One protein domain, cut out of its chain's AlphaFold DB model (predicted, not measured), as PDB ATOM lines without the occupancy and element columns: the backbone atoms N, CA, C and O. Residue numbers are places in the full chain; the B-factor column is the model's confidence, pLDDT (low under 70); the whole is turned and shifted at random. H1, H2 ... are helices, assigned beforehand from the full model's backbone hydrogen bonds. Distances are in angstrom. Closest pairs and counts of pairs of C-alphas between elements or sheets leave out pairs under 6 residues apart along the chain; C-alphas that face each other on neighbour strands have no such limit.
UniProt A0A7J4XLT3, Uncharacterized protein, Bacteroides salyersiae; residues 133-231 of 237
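This is residues 133 to 231 of the 237 residues of an uncharacterized protein of Bacteroides salyersiae (UniProt A0A7J4XLT3). H3, the longest helix, is the middle of the domain, with H2 side by side with it and running back the opposite way, while H1 crosses H3 on its other side at a wide angle. A long link with no named element, residues 167 to 202, loops round the side of H2 away from H3 and makes one end of the longest axis; the small helix H4 lies at the other end, past the end of H3. The printed part has 99 residues with four named helices, in the order H1, H2, H3, H4, and no named strand; the class is all helix, though under half of the residues, 46 of 99, are in named elements. The whole is compact, with a radius of gyration of the C-alphas of 13.4 A, and only just elongated, spanning 41 by 27 by 19 A.

H1, residues 133 to 143, touches H3, residues 203 to 221, where residues 208 to 216 alone of H3 take part. The closest C-alphas of the two are those of Tyr 140 and Ala 212, 4.5 A apart, and their lines stand at 72 degrees, only just about perpendicular. H2, residues 157 to 166, touches H3 at a shallow tilt of 20 degrees, opposite ways, and the two form a helical hairpin. Their closest C-alphas are those of Ala 162 and Ala 210, 4.1 A apart. H1 and H2 are apart. H4, residues 226 to 231, is close to H3 but not clearly touching, with the closest C-alphas, those of Asp 219 and Thr 226, 7.9 A apart; their lines are about perpendicular at 76 degrees. H4 is apart from H1 and from H2. In H1, H2, H3 and H4 every O i to N i+4 pair is within hydrogen-bond range.

H1 begins with C-alpha 133 at (90.402, 33.575, 16.983) and is 15.4 A long from first to last C-alpha. H2 is 14.0 A long. H3 runs 27.1 A from C-alpha 203 at (100.738, 22.855, 21.148) to C-alpha 221. H4, 8.7 A long, ends with C-alpha 231 at (93.561, 54.488, 31.605).

The two C-alphas farthest apart, those of Asp 176 and Asn 231, are 42.0 A apart. The printed part has no cut. The links from H1 to H2, 13 residues, and from H2 to H3, 36 residues, are long; the link from H3 to H4, 4 residues, is tight. The mean pLDDT of the printed part is 81.3, and residues 143 to 152, 178 to 179 and 224 to 231 are under 70; the mean of H4 is 48.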
ATOM      1  N   ILE A 133      90.475  32.118  16.821       90.12
ATOM      2  CA  ILE A 133      90.402  33.575  16.983       90.12
ATOM      3  C   ILE A 133      89.981  33.964  18.408       90.12
ATOM      4  O   ILE A 133      90.592  34.852  19.000       90.12
ATOM      5  N   GLN A 134      88.958  33.317  18.974       87.44
ATOM      6  CA  GLN A 134      88.497  33.582  20.342       87.44
ATOM      7  C   GLN A 134      89.577  33.254  21.377       87.44
ATOM      8  O   GLN A 134      89.829  34.083  22.248       87.44
ATOM      9  N   LEU A 135      90.254  32.110  21.243       90.94
ATOM     10  CA  LEU A 135      91.354  31.713  22.129       90.94
ATOM     11  C   LEU A 135      92.486  32.747  22.133       90.94
ATOM     12  O   LEU A 135      92.926  33.199  23.192       90.94
ATOM     13  N   VAL A 136      92.927  33.161  20.944       92.19
ATOM     14  CA  VAL A 136      93.974  34.177  20.776       92.19
ATOM     15  C   VAL A 136      93.530  35.526  21.346       92.19
ATOM     16  O   VAL A 136      94.282  36.159  22.086       92.19
ATOM     17  N   ALA A 137      92.301  35.962  21.059       87.75
ATOM     18  CA  ALA A 137      91.771  37.232  21.550       87.75
ATOM     19  C   ALA A 137      91.611  37.251  23.080       87.75
ATOM     20  O   ALA A 137      91.888  38.262  23.725       87.75
ATOM     21  N   GLU A 138      91.172  36.149  23.681       88.56
ATOM     22  CA  GLU A 138      91.054  36.016  25.131       88.56
ATOM     23  C   GLU A 138      92.426  36.032  25.811       88.56
ATOM     24  O   GLU A 138      92.629  36.778  26.773       88.56
ATOM     25  N   LYS A 139      93.388  35.269  25.281       88.44
ATOM     26  CA  LYS A 139      94.777  35.260  25.752       88.44
ATOM     27  C   LYS A 139      95.402  36.651  25.678       88.44
ATOM     28  O   LYS A 139      95.969  37.110  26.668       88.44
ATOM     29  N   TYR A 140      95.234  37.335  24.544       85.50
ATOM     30  CA  TYR A 140      95.679  38.712  24.334       85.50
ATOM     31  C   TYR A 140      95.134  39.649  25.420       85.50
ATOM     32  O   TYR A 140      95.906  40.324  26.099       85.50
ATOM     33  N   ARG A 141      93.819  39.609  25.678       83.00
ATOM     34  CA  ARG A 141      93.176  40.428  26.722       83.00
ATOM     35  C   ARG A 141      93.663  40.095  28.135       83.00
ATOM     36  O   ARG A 141      93.824  41.004  28.942       83.00
ATOM     37  N   LYS A 142      93.860  38.810  28.453       80.19
ATOM     38  CA  LYS A 142      94.192  38.350  29.813       80.19
ATOM     39  C   LYS A 142      95.663  38.537  30.182       80.19
ATOM     40  O   LYS A 142      95.948  38.905  31.317       80.19
ATOM     41  N   GLN A 143      96.589  38.239  29.269       67.62
ATOM     42  CA  GLN A 143      98.006  38.072  29.618       67.62
ATOM     43  C   GLN A 143      98.917  39.209  29.177       67.62
ATOM     44  O   GLN A 143      99.910  39.476  29.853       67.62
ATOM     45  N   ILE A 144      98.596  39.909  28.090       63.25
ATOM     46  CA  ILE A 144      99.532  40.899  27.550       63.25
ATOM     47  C   ILE A 144      99.610  42.167  28.423       63.25
ATOM     48  O   ILE A 144     100.604  42.866  28.370       63.25
ATOM     49  N   GLY A 145      98.677  42.420  29.344       51.44
ATOM     50  CA  GLY A 145      98.677  43.631  30.181       51.44
ATOM     51  C   GLY A 145      99.608  43.667  31.404       51.44
ATOM     52  O   GLY A 145      99.893  44.759  31.884       51.44
ATOM     53  N   LYS A 146     100.039  42.517  31.949       54.88
ATOM     54  CA  LYS A 146     100.668  42.455  33.291       54.88
ATOM     55  C   LYS A 146     102.071  41.856  33.350       54.88
ATOM     56  O   LYS A 146     102.827  42.237  34.226       54.88
ATOM     57  N   GLU A 147     102.412  40.919  32.466       54.94
ATOM     58  CA  GLU A 147     103.697  40.196  32.555       54.94
ATOM     59  C   GLU A 147     104.671  40.587  31.438       54.94
ATOM     60  O   GLU A 147     105.872  40.540  31.646       54.94
ATOM     61  N   TYR A 148     104.170  41.004  30.270       62.34
ATOM     62  CA  TYR A 148     104.991  41.144  29.060       62.34
ATOM     63  C   TYR A 148     105.141  42.591  28.563       62.34
ATOM     64  O   TYR A 148     106.052  42.874  27.799       62.34
ATOM     65  N   ILE A 149     104.288  43.526  29.007       56.97
ATOM     66  CA  ILE A 149     104.359  44.967  28.662       56.97
ATOM     67  C   ILE A 149     105.347  45.748  29.551       56.97
ATOM     68  O   ILE A 149     105.667  46.899  29.262       56.97
ATOM     69  N   GLU A 150     105.850  45.149  30.632       54.09
ATOM     70  CA  GLU A 150     106.775  45.834  31.547       54.09
ATOM     71  C   GLU A 150     108.216  45.926  31.010       54.09
ATOM     72  O   GLU A 150     109.020  46.676  31.561       54.09
ATOM     73  N   GLY A 151     108.534  45.216  29.920       58.41
ATOM     74  CA  GLY A 151     109.791  45.358  29.178       58.41
ATOM     75  C   GLY A 151     109.755  46.479  28.130       58.41
ATOM     76  O   GLY A 151     108.690  46.865  27.644       58.41
ATOM     77  N   ASP A 152     110.928  46.995  27.751       64.19
ATOM     78  CA  ASP A 152     111.068  47.835  26.555       64.19
ATOM     79  C   ASP A 152     110.810  46.969  25.311       64.19
ATOM     80  O   ASP A 152     111.676  46.216  24.880       64.19
ATOM     81  N   ASN A 153     109.586  47.044  24.783       73.88
ATOM     82  CA  ASN A 153     109.128  46.295  23.607       73.88
ATOM     83  C   ASN A 153     109.130  47.161  22.339       73.88
ATOM     84  O   ASN A 153     108.257  47.032  21.478       73.88
ATOM     85  N   SER A 154     110.028  48.143  22.255       71.38
ATOM     86  CA  SER A 154     110.003  49.143  21.187       71.38
ATOM     87  C   SER A 154     110.535  48.643  19.837       71.38
ATOM     88  O   SER A 154     110.304  49.316  18.825       71.38
ATOM     89  N   LYS A 155     111.201  47.480  19.785       80.12
ATOM     90  CA  LYS A 155     112.000  47.018  18.633       80.12
ATOM     91  C   LYS A 155     111.580  45.652  18.076       80.12
ATOM     92  O   LYS A 155     112.316  45.075  17.280       80.12
ATOM     93  N   GLY A 156     110.387  45.168  18.419       86.62
ATOM     94  CA  GLY A 156     109.822  43.929  17.870       86.62
ATOM     95  C   GLY A 156     110.028  42.693  18.747       86.62
ATOM     96  O   GLY A 156     109.810  41.570  18.291       86.62
ATOM     97  N   GLU A 157     110.396  42.888  20.012       89.88
ATOM     98  CA  GLU A 157     110.586  41.843  21.021       89.88
ATOM     99  C   GLU A 157     109.346  40.943  21.161       89.88
ATOM    100  O   GLU A 157     109.465  39.735  21.353       89.88
ATOM    101  N   LEU A 158     108.143  41.502  20.979       90.38
ATOM    102  CA  LEU A 158     106.884  40.752  20.983       90.38
ATOM    103  C   LEU A 158     106.806  39.743  19.826       90.38
ATOM    104  O   LEU A 158     106.462  38.581  20.044       90.38
ATOM    105  N   ALA A 159     107.164  40.150  18.604       92.75
ATOM    106  CA  ALA A 159     107.211  39.247  17.450       92.75
ATOM    107  C   ALA A 159     108.332  38.209  17.589       92.75
ATOM    108  O   ALA A 159     108.152  37.040  17.238       92.75
ATOM    109  N   GLN A 160     109.469  38.618  18.149       92.81
ATOM    110  CA  GLN A 160     110.579  37.726  18.454       92.81
ATOM    111  C   GLN A 160     110.153  36.634  19.455       92.81
ATOM    112  O   GLN A 160     110.281  35.449  19.145       92.81
ATOM    113  N   ALA A 161     109.549  36.998  20.590       92.06
ATOM    114  CA  ALA A 161     108.991  36.049  21.556       92.06
ATOM    115  C   ALA A 161     107.898  35.159  20.935       92.06
ATOM    116  O   ALA A 161     107.853  33.952  21.190       92.06
ATOM    117  N   ALA A 162     107.040  35.722  20.076       93.94
ATOM    118  CA  ALA A 162     106.015  34.956  19.371       93.94
ATOM    119  C   ALA A 162     106.622  33.849  18.504       93.94
ATOM    120  O   ALA A 162     106.081  32.744  18.464       93.94
ATOM    121  N   SER A 163     107.760  34.108  17.853       95.31
ATOM    122  CA  SER A 163     108.447  33.109  17.029       95.31
ATOM    123  C   SER A 163     108.890  31.883  17.837       95.31
ATOM    124  O   SER A 163     108.752  30.754  17.363       95.31
ATOM    125  N   CYS A 164     109.327  32.083  19.085       93.62
ATOM    126  CA  CYS A 164     109.718  31.003  19.989       93.62
ATOM    127  C   CYS A 164     108.544  30.064  20.295       93.62
ATOM    128  O   CYS A 164     108.703  28.844  20.244       93.62
ATOM    129  N   TYR A 165     107.357  30.624  20.548       94.06
ATOM    130  CA  TYR A 165     106.130  29.852  20.768       94.06
ATOM    131  C   TYR A 165     105.538  29.286  19.463       94.06
ATOM    132  O   TYR A 165     104.924  28.220  19.464       94.06
ATOM    133  N   ALA A 166     105.730  29.947  18.319       96.00
ATOM    134  CA  ALA A 166     105.256  29.479  17.014       96.00
ATOM    135  C   ALA A 166     106.080  28.304  16.460       96.00
ATOM    136  O   ALA A 166     105.577  27.524  15.652       96.00
ATOM    137  N   MET A 167     107.319  28.139  16.915       93.75
ATOM    138  CA  MET A 167     108.203  27.067  16.479       93.75
ATOM    139  C   MET A 167     107.916  25.757  17.239       93.75
ATOM    140  O   MET A 167     107.816  25.787  18.470       93.75
ATOM    141  N   PRO A 168     107.786  24.605  16.548       89.94
ATOM    142  CA  PRO A 168     107.711  23.293  17.194       89.94
ATOM    143  C   PRO A 168     108.936  23.037  18.077       89.94
ATOM    144  O   PRO A 168     110.039  23.425  17.701       89.94
ATOM    145  N   GLU A 169     108.757  22.354  19.210       85.31
ATOM    146  CA  GLU A 169     109.818  22.111  20.202       85.31
ATOM    147  C   GLU A 169     111.112  21.564  19.583       85.31
ATOM    148  O   GLU A 169     112.175  22.146  19.778       85.31
ATOM    149  N   GLY A 170     111.018  20.517  18.755       85.88
ATOM    150  CA  GLY A 170     112.182  19.880  18.124       85.88
ATOM    151  C   GLY A 170     112.939  20.749  17.111       85.88
ATOM    152  O   GLY A 170     114.007  20.350  16.658       85.88
ATOM    153  N   LEU A 171     112.400  21.915  16.744       88.12
ATOM    154  CA  LEU A 171     113.058  22.881  15.859       88.12
ATOM    155  C   LEU A 171     113.630  24.087  16.616       88.12
ATOM    156  O   LEU A 171     114.298  24.924  16.009       88.12
ATOM    157  N   ARG A 172     113.388  24.200  17.928       89.44
ATOM    158  CA  ARG A 172     113.911  25.308  18.731       89.44
ATOM    159  C   ARG A 172     115.407  25.126  18.940       89.44
ATOM    160  O   ARG A 172     115.860  24.101  19.441       89.44
ATOM    161  N   ILE A 173     116.173  26.162  18.619       88.81
ATOM    162  CA  ILE A 173     117.582  26.239  19.003       88.81
ATOM    163  C   ILE A 173     117.606  26.735  20.444       88.81
ATOM    164  O   ILE A 173     117.289  27.894  20.697       88.81
ATOM    165  N   LEU A 174     117.906  25.850  21.391       87.38
ATOM    166  CA  LEU A 174     117.930  26.176  22.817       87.38
ATOM    167  C   LEU A 174     119.336  26.588  23.250       87.38
ATOM    168  O   LEU A 174     120.329  26.072  22.740       87.38
ATOM    169  N   ASN A 175     119.412  27.497  24.216       85.31
ATOM    170  CA  ASN A 175     120.664  27.806  24.888       85.31
ATOM    171  C   ASN A 175     121.154  26.583  25.683       85.31
ATOM    172  O   ASN A 175     120.369  25.900  26.344       85.31
ATOM    173  N   ASP A 176     122.461  26.337  25.640       77.19
ATOM    174  CA  ASP A 176     123.163  25.235  26.311       77.19
ATOM    175  C   ASP A 176     123.841  25.662  27.627       77.19
ATOM    176  O   ASP A 176     124.202  24.827  28.460       77.19
ATOM    177  N   SER A 177     123.995  26.970  27.849       73.75
ATOM    178  CA  SER A 177     124.595  27.510  29.069       73.75
ATOM    179  C   SER A 177     123.720  27.263  30.304       73.75
ATOM    180  O   SER A 177     122.503  27.438  30.276       73.75
ATOM    181  N   SER A 178     124.337  26.924  31.442       67.25
ATOM    182  CA  SER A 178     123.634  26.513  32.673       67.25
ATOM    183  C   SER A 178     122.625  27.528  33.228       67.25
ATOM    184  O   SER A 178     121.727  27.142  33.970       67.25
ATOM    185  N   LYS A 179     122.754  28.815  32.878       67.75
ATOM    186  CA  LYS A 179     121.829  29.882  33.296       67.75
ATOM    187  C   LYS A 179     120.653  30.098  32.336       67.75
ATOM    188  O   LYS A 179     119.658  30.675  32.755       67.75
ATOM    189  N   LEU A 180     120.776  29.672  31.078       71.81
ATOM    190  CA  LEU A 180     119.774  29.857  30.018       71.81
ATOM    191  C   LEU A 180     119.231  28.522  29.486       71.81
ATOM    192  O   LEU A 180     118.439  28.514  28.547       71.81
ATOM    193  N   ALA A 181     119.671  27.400  30.061       76.12
ATOM    194  CA  ALA A 181     119.339  26.059  29.607       76.12
ATOM    195  C   ALA A 181     117.821  25.886  29.444       76.12
ATOM    196  O   ALA A 181     117.055  26.121  30.377       76.12
ATOM    197  N   GLY A 182     117.395  25.484  28.244       80.38
ATOM    198  CA  GLY A 182     115.978  25.282  27.915       80.38
ATOM    199  C   GLY A 182     115.232  26.523  27.407       80.38
ATOM    200  O   GLY A 182     114.054  26.424  27.057       80.38
ATOM    201  N   ILE A 183     115.898  27.678  27.316       88.25
ATOM    202  CA  ILE A 183     115.344  28.906  26.733       88.25
ATOM    203  C   ILE A 183     115.786  29.007  25.267       88.25
ATOM    204  O   ILE A 183     116.981  28.860  24.992       88.25
ATOM    205  N   PRO A 184     114.871  29.266  24.316       90.38
ATOM    206  CA  PRO A 184     115.225  29.486  22.919       90.38
ATOM    207  C   PRO A 184     116.243  30.613  22.754       90.38
ATOM    208  O   PRO A 184     116.116  31.662  23.376       90.38
ATOM    209  N   PHE A 185     117.219  30.424  21.870       88.94
ATOM    210  CA  PHE A 185     118.222  31.436  21.526       88.94
ATOM    211  C   PHE A 185     117.581  32.718  20.984       88.94
ATOM    212  O   PHE A 185     118.101  33.809  21.155       88.94
ATOM    213  N   GLN A 186     116.428  32.582  20.329       89.81
ATOM    214  CA  GLN A 186     115.667  33.709  19.805       89.81
ATOM    215  C   GLN A 186     114.816  34.405  20.870       89.81
ATOM    216  O   GLN A 186     114.174  35.386  20.523       89.81
ATOM    217  N   TRP A 187     114.760  33.939  22.121       90.94
ATOM    218  CA  TRP A 187     114.012  34.638  23.168       90.94
ATOM    219  C   TRP A 187     114.606  36.041  23.396       90.94
ATOM    220  O   TRP A 187     115.829  36.166  23.363       90.94
ATOM    221  N   PRO A 188     113.802  37.104  23.598       89.62
ATOM    222  CA  PRO A 188     114.348  38.452  23.743       89.62
ATOM    223  C   PRO A 188     115.291  38.571  24.948       89.62
ATOM    224  O   PRO A 188     114.892  38.310  26.081       89.62
ATOM    225  N   ASP A 189     116.518  39.043  24.716       85.19
ATOM    226  CA  ASP A 189     117.524  39.230  25.776       85.19
ATOM    227  C   ASP A 189     117.105  40.278  26.824       85.19
ATOM    228  O   ASP A 189     117.576  40.262  27.961       85.19
ATOM    229  N   SER A 190     116.220  41.208  26.445       82.25
ATOM    230  CA  SER A 190     115.671  42.246  27.325       82.25
ATOM    231  C   SER A 190     114.559  41.738  28.250       82.25
ATOM    232  O   SER A 190     114.138  42.464  29.152       82.25
ATOM    233  N   TRP A 191     114.062  40.516  28.037       84.31
ATOM    234  CA  TRP A 191     112.992  39.918  28.829       84.31
ATOM    235  C   TRP A 191     113.548  39.032  29.937       84.31
ATOM    236  O   TRP A 191     114.558  38.346  29.781       84.31
ATOM    237  N   TYR A 192     112.851  38.995  31.073       82.56
ATOM    238  CA  TYR A 192     113.251  38.105  32.155       82.56
ATOM    239  C   TYR A 192     113.096  36.646  31.727       82.56
ATOM    240  O   TYR A 192     112.073  36.234  31.183       82.56
ATOM    241  N   LEU A 193     114.097  35.835  32.061       83.75
ATOM    242  CA  LEU A 193     114.132  34.405  31.747       83.75
ATOM    243  C   LEU A 193     112.908  33.652  32.294       83.75
ATOM    244  O   LEU A 193     112.373  32.765  31.641       83.75
ATOM    245  N   GLN A 194     112.415  34.062  33.467       84.12
ATOM    246  CA  GLN A 194     111.230  33.499  34.128       84.12
ATOM    247  C   GLN A 194     109.905  33.723  33.378       84.12
ATOM    248  O   GLN A 194     108.875  33.164  33.758       84.12
ATOM    249  N   TRP A 195     109.901  34.573  32.348       85.62
ATOM    250  CA  TRP A 195     108.739  34.798  31.490       85.62
ATOM    251  C   TRP A 195     108.615  33.746  30.385       85.62
ATOM    252  O   TRP A 195     107.540  33.596  29.804       85.62
ATOM    253  N   TRP A 196     109.678  32.987  30.110       88.62
ATOM    254  CA  TRP A 196     109.595  31.827  29.236       88.62
ATOM    255  C   TRP A 196     108.871  30.687  29.960       88.62
ATOM    256  O   TRP A 196     109.385  30.113  30.920       88.62
ATOM    257  N   LYS A 197     107.649  30.377  29.514       87.94
ATOM    258  CA  LYS A 197     106.776  29.344  30.090       87.94
ATOM    259  C   LYS A 197     106.283  28.430  28.958       87.94
ATOM    260  O   LYS A 197     105.145  28.589  28.513       87.94
ATOM    261  N   PRO A 198     107.143  27.541  28.426       87.38
ATOM    262  CA  PRO A 198     106.761  26.646  27.342       87.38
ATOM    263  C   PRO A 198     105.732  25.618  27.820       87.38
ATOM    264  O   PRO A 198     105.689  25.266  28.999       87.38
ATOM    265  N   SER A 199     104.923  25.126  26.889       86.88
ATOM    266  CA  SER A 199     103.957  24.045  27.129       86.88
ATOM    267  C   SER A 199     103.978  23.104  25.924       86.88
ATOM    268  O   SER A 199     103.020  23.077  25.154       86.88
ATOM    269  N   PRO A 200     105.104  22.411  25.664       80.38
ATOM    270  CA  PRO A 200     105.277  21.605  24.453       80.38
ATOM    271  C   PRO A 200     104.239  20.478  24.324       80.38
ATOM    272  O   PRO A 200     103.871  20.097  23.213       80.38
ATOM    273  N   GLU A 201     103.723  19.988  25.449       86.38
ATOM    274  CA  GLU A 201     102.625  19.026  25.541       86.38
ATOM    275  C   GLU A 201     101.257  19.596  25.120       86.38
ATOM    276  O   GLU A 201     100.370  18.830  24.742       86.38
ATOM    277  N   ASP A 202     101.093  20.924  25.126       91.00
ATOM    278  CA  ASP A 202      99.901  21.638  24.660       91.00
ATOM    279  C   ASP A 202     100.267  22.630  23.548       91.00
ATOM    280  O   ASP A 202     100.411  23.848  23.723       91.00
ATOM    281  N   ARG A 203     100.381  22.081  22.337       92.62
ATOM    282  CA  ARG A 203     100.738  22.855  21.148       92.62
ATOM    283  C   ARG A 203      99.742  23.975  20.838       92.62
ATOM    284  O   ARG A 203     100.134  25.003  20.279       92.62
ATOM    285  N   ILE A 204      98.467  23.795  21.183       92.31
ATOM    286  CA  ILE A 204      97.439  24.816  20.966       92.31
ATOM    287  C   ILE A 204      97.714  26.008  21.885       92.31
ATOM    288  O   ILE A 204      97.709  27.142  21.407       92.31
ATOM    289  N   ALA A 205      98.030  25.781  23.163       90.62
ATOM    290  CA  ALA A 205      98.353  26.853  24.106       90.62
ATOM    291  C   ALA A 205      99.575  27.684  23.677       90.62
ATOM    292  O   ALA A 205      99.562  28.916  23.802       90.62
ATOM    293  N   GLU A 206     100.613  27.051  23.126       92.44
ATOM    294  CA  GLU A 206     101.780  27.764  22.595       92.44
ATOM    295  C   GLU A 206     101.424  28.608  21.364       92.44
ATOM    296  O   GLU A 206     101.770  29.787  21.302       92.44
ATOM    297  N   LEU A 207     100.667  28.057  20.412       95.38
ATOM    298  CA  LEU A 207     100.202  28.804  19.238       95.38
ATOM    299  C   LEU A 207      99.281  29.973  19.615       95.38
ATOM    300  O   LEU A 207      99.389  31.057  19.044       95.38
ATOM    301  N   VAL A 208      98.413  29.781  20.609       94.38
ATOM    302  CA  VAL A 208      97.552  30.834  21.160       94.38
ATOM    303  C   VAL A 208      98.387  31.941  21.807       94.38
ATOM    304  O   VAL A 208      98.095  33.124  21.624       94.38
ATOM    305  N   THR A 209      99.461  31.578  22.512       91.69
ATOM    306  CA  THR A 209     100.419  32.535  23.091       91.69
ATOM    307  C   THR A 209     101.162  33.308  21.998       91.69
ATOM    308  O   THR A 209     101.239  34.534  22.066       91.69
ATOM    309  N   ALA A 210     101.630  32.626  20.946       94.44
ATOM    310  CA  ALA A 210     102.257  33.264  19.790       94.44
ATOM    311  C   ALA A 210     101.307  34.253  19.094       94.44
ATOM    312  O   ALA A 210     101.682  35.395  18.835       94.44
ATOM    313  N   GLY A 211     100.056  33.851  18.847       94.69
ATOM    314  CA  GLY A 211      99.041  34.717  18.247       94.69
ATOM    315  C   GLY A 211      98.741  35.955  19.096       94.69
ATOM    316  O   GLY A 211      98.630  37.057  18.559       94.69
ATOM    317  N   ALA A 212      98.669  35.803  20.421       92.31
ATOM    318  CA  ALA A 212      98.454  36.922  21.334       92.31
ATOM    319  C   ALA A 212      99.615  37.932  21.309       92.31
ATOM    320  O   ALA A 212      99.374  39.138  21.306       92.31
ATOM    321  N   LEU A 213     100.862  37.455  21.244       90.94
ATOM    322  CA  LEU A 213     102.053  38.303  21.123       90.94
ATOM    323  C   LEU A 213     102.114  39.033  19.769       90.94
ATOM    324  O   LEU A 213     102.477  40.206  19.722       90.94
ATOM    325  N   ILE A 214     101.690  38.385  18.678       92.88
ATOM    326  CA  ILE A 214     101.588  39.026  17.356       92.88
ATOM    327  C   ILE A 214     100.519  40.126  17.357       92.88
ATOM    328  O   ILE A 214     100.778  41.217  16.857       92.88
ATOM    329  N   LEU A 215      99.337  39.877  17.939       91.00
ATOM    330  CA  LEU A 215      98.307  40.915  18.084       91.00
ATOM    331  C   LEU A 215      98.824  42.116  18.882       91.00
ATOM    332  O   LEU A 215      98.569  43.255  18.497       91.00
ATOM    333  N   ALA A 216      99.585  41.862  19.949       86.62
ATOM    334  CA  ALA A 216     100.212  42.906  20.748       86.62
ATOM    335  C   ALA A 216     101.204  43.748  19.938       86.62
ATOM    336  O   ALA A 216     101.177  44.974  20.023       86.62
ATOM    337  N   GLU A 217     102.047  43.105  19.128       89.44
ATOM    338  CA  GLU A 217     103.001  43.809  18.270       89.44
ATOM    339  C   GLU A 217     102.292  44.642  17.197       89.44
ATOM    340  O   GLU A 217     102.679  45.781  16.938       89.44
ATOM    341  N   ILE A 218     101.217  44.116  16.603       89.88
ATOM    342  CA  ILE A 218     100.399  44.861  15.641       89.88
ATOM    343  C   ILE A 218      99.769  46.086  16.311       89.88
ATOM    344  O   ILE A 218      99.869  47.186  15.775       89.88
ATOM    345  N   ASP A 219      99.146  45.931  17.482       85.94
ATOM    346  CA  ASP A 219      98.541  47.060  18.196       85.94
ATOM    347  C   ASP A 219      99.596  48.108  18.602       85.94
ATOM    348  O   ASP A 219      99.335  49.309  18.472       85.94
ATOM    349  N   ARG A 220     100.812  47.682  18.979       84.31
ATOM    350  CA  ARG A 220     101.959  48.574  19.214       84.31
ATOM    351  C   ARG A 220     102.341  49.355  17.953       84.31
ATOM    352  O   ARG A 220     102.460  50.577  18.015       84.31
ATOM    353  N   LEU A 221     102.506  48.680  16.812       86.38
ATOM    354  CA  LEU A 221     102.840  49.307  15.524       86.38
ATOM    355  C   LEU A 221     101.744  50.265  15.036       86.38
ATOM    356  O   LEU A 221     102.043  51.288  14.425       86.38
ATOM    357  N   LEU A 222     100.481  49.965  15.343       85.94
ATOM    358  CA  LEU A 222      99.340  50.840  15.072       85.94
ATOM    359  C   LEU A 222      99.232  52.019  16.055       85.94
ATOM    360  O   LEU A 222      98.312  52.827  15.929       85.94
ATOM    361  N   GLY A 223     100.128  52.131  17.042       75.00
ATOM    362  CA  GLY A 223     100.096  53.193  18.050       75.00
ATOM    363  C   GLY A 223      98.903  53.098  19.006       75.00
ATOM    364  O   GLY A 223      98.558  54.080  19.670       75.00
ATOM    365  N   LYS A 224      98.254  51.930  19.095       66.12
ATOM    366  CA  LYS A 224      97.236  51.652  20.109       66.12
ATOM    367  C   LYS A 224      97.944  51.279  21.403       66.12
ATOM    368  O   LYS A 224      98.021  50.113  21.777       66.12
ATOM    369  N   ASP A 225      98.466  52.288  22.092       58.34
ATOM    370  CA  ASP A 225      99.031  52.104  23.425       58.34
ATOM    371  C   ASP A 225      97.978  51.458  24.336       58.34
ATOM    372  O   ASP A 225      96.998  52.089  24.745       58.34
ATOM    373  N   THR A 226      98.192  50.198  24.703       54.00
ATOM    374  CA  THR A 226      97.326  49.455  25.629       54.00
ATOM    375  C   THR A 226      97.251  50.168  26.988       54.00
ATOM    376  O   THR A 226      96.204  50.162  27.634       54.00
ATOM    377  N   LYS A 227      98.312  50.908  27.364       52.19
ATOM    378  CA  LYS A 227      98.332  51.835  28.513       52.19
ATOM    379  C   LYS A 227      97.318  52.984  28.390       52.19
ATOM    380  O   LYS A 227      96.704  53.343  29.389       52.19
ATOM    381  N   ARG A 228      97.096  53.550  27.195       44.12
ATOM    382  CA  ARG A 228      96.067  54.590  26.975       44.12
ATOM    383  C   ARG A 228      94.652  54.020  27.047       44.12
ATOM    384  O   ARG A 228      93.767  54.670  27.591       44.12
ATOM    385  N   LEU A 229      94.439  52.807  26.535       46.44
ATOM    386  CA  LEU A 229      93.123  52.160  26.540       46.44
ATOM    387  C   LEU A 229      92.685  51.716  27.947       46.44
ATOM    388  O   LEU A 229      91.509  51.848  28.271       46.44
ATOM    389  N   MET A 230      93.613  51.263  28.798       48.12
ATOM    390  CA  MET A 230      93.318  50.900  30.196       48.12
ATOM    391  C   MET A 230      93.125  52.112  31.125       48.12
ATOM    392  O   MET A 230      92.390  52.014  32.102       48.12
ATOM    393  N   ASN A 231      93.737  53.261  30.818       43.50
ATOM    394  CA  ASN A 231      93.561  54.488  31.605       43.50
ATOM    395  C   ASN A 231      92.255  55.238  31.291       43.50
ATOM    396  O   ASN A 231      91.808  56.044  32.099       43.50
TER     397      ASN A 231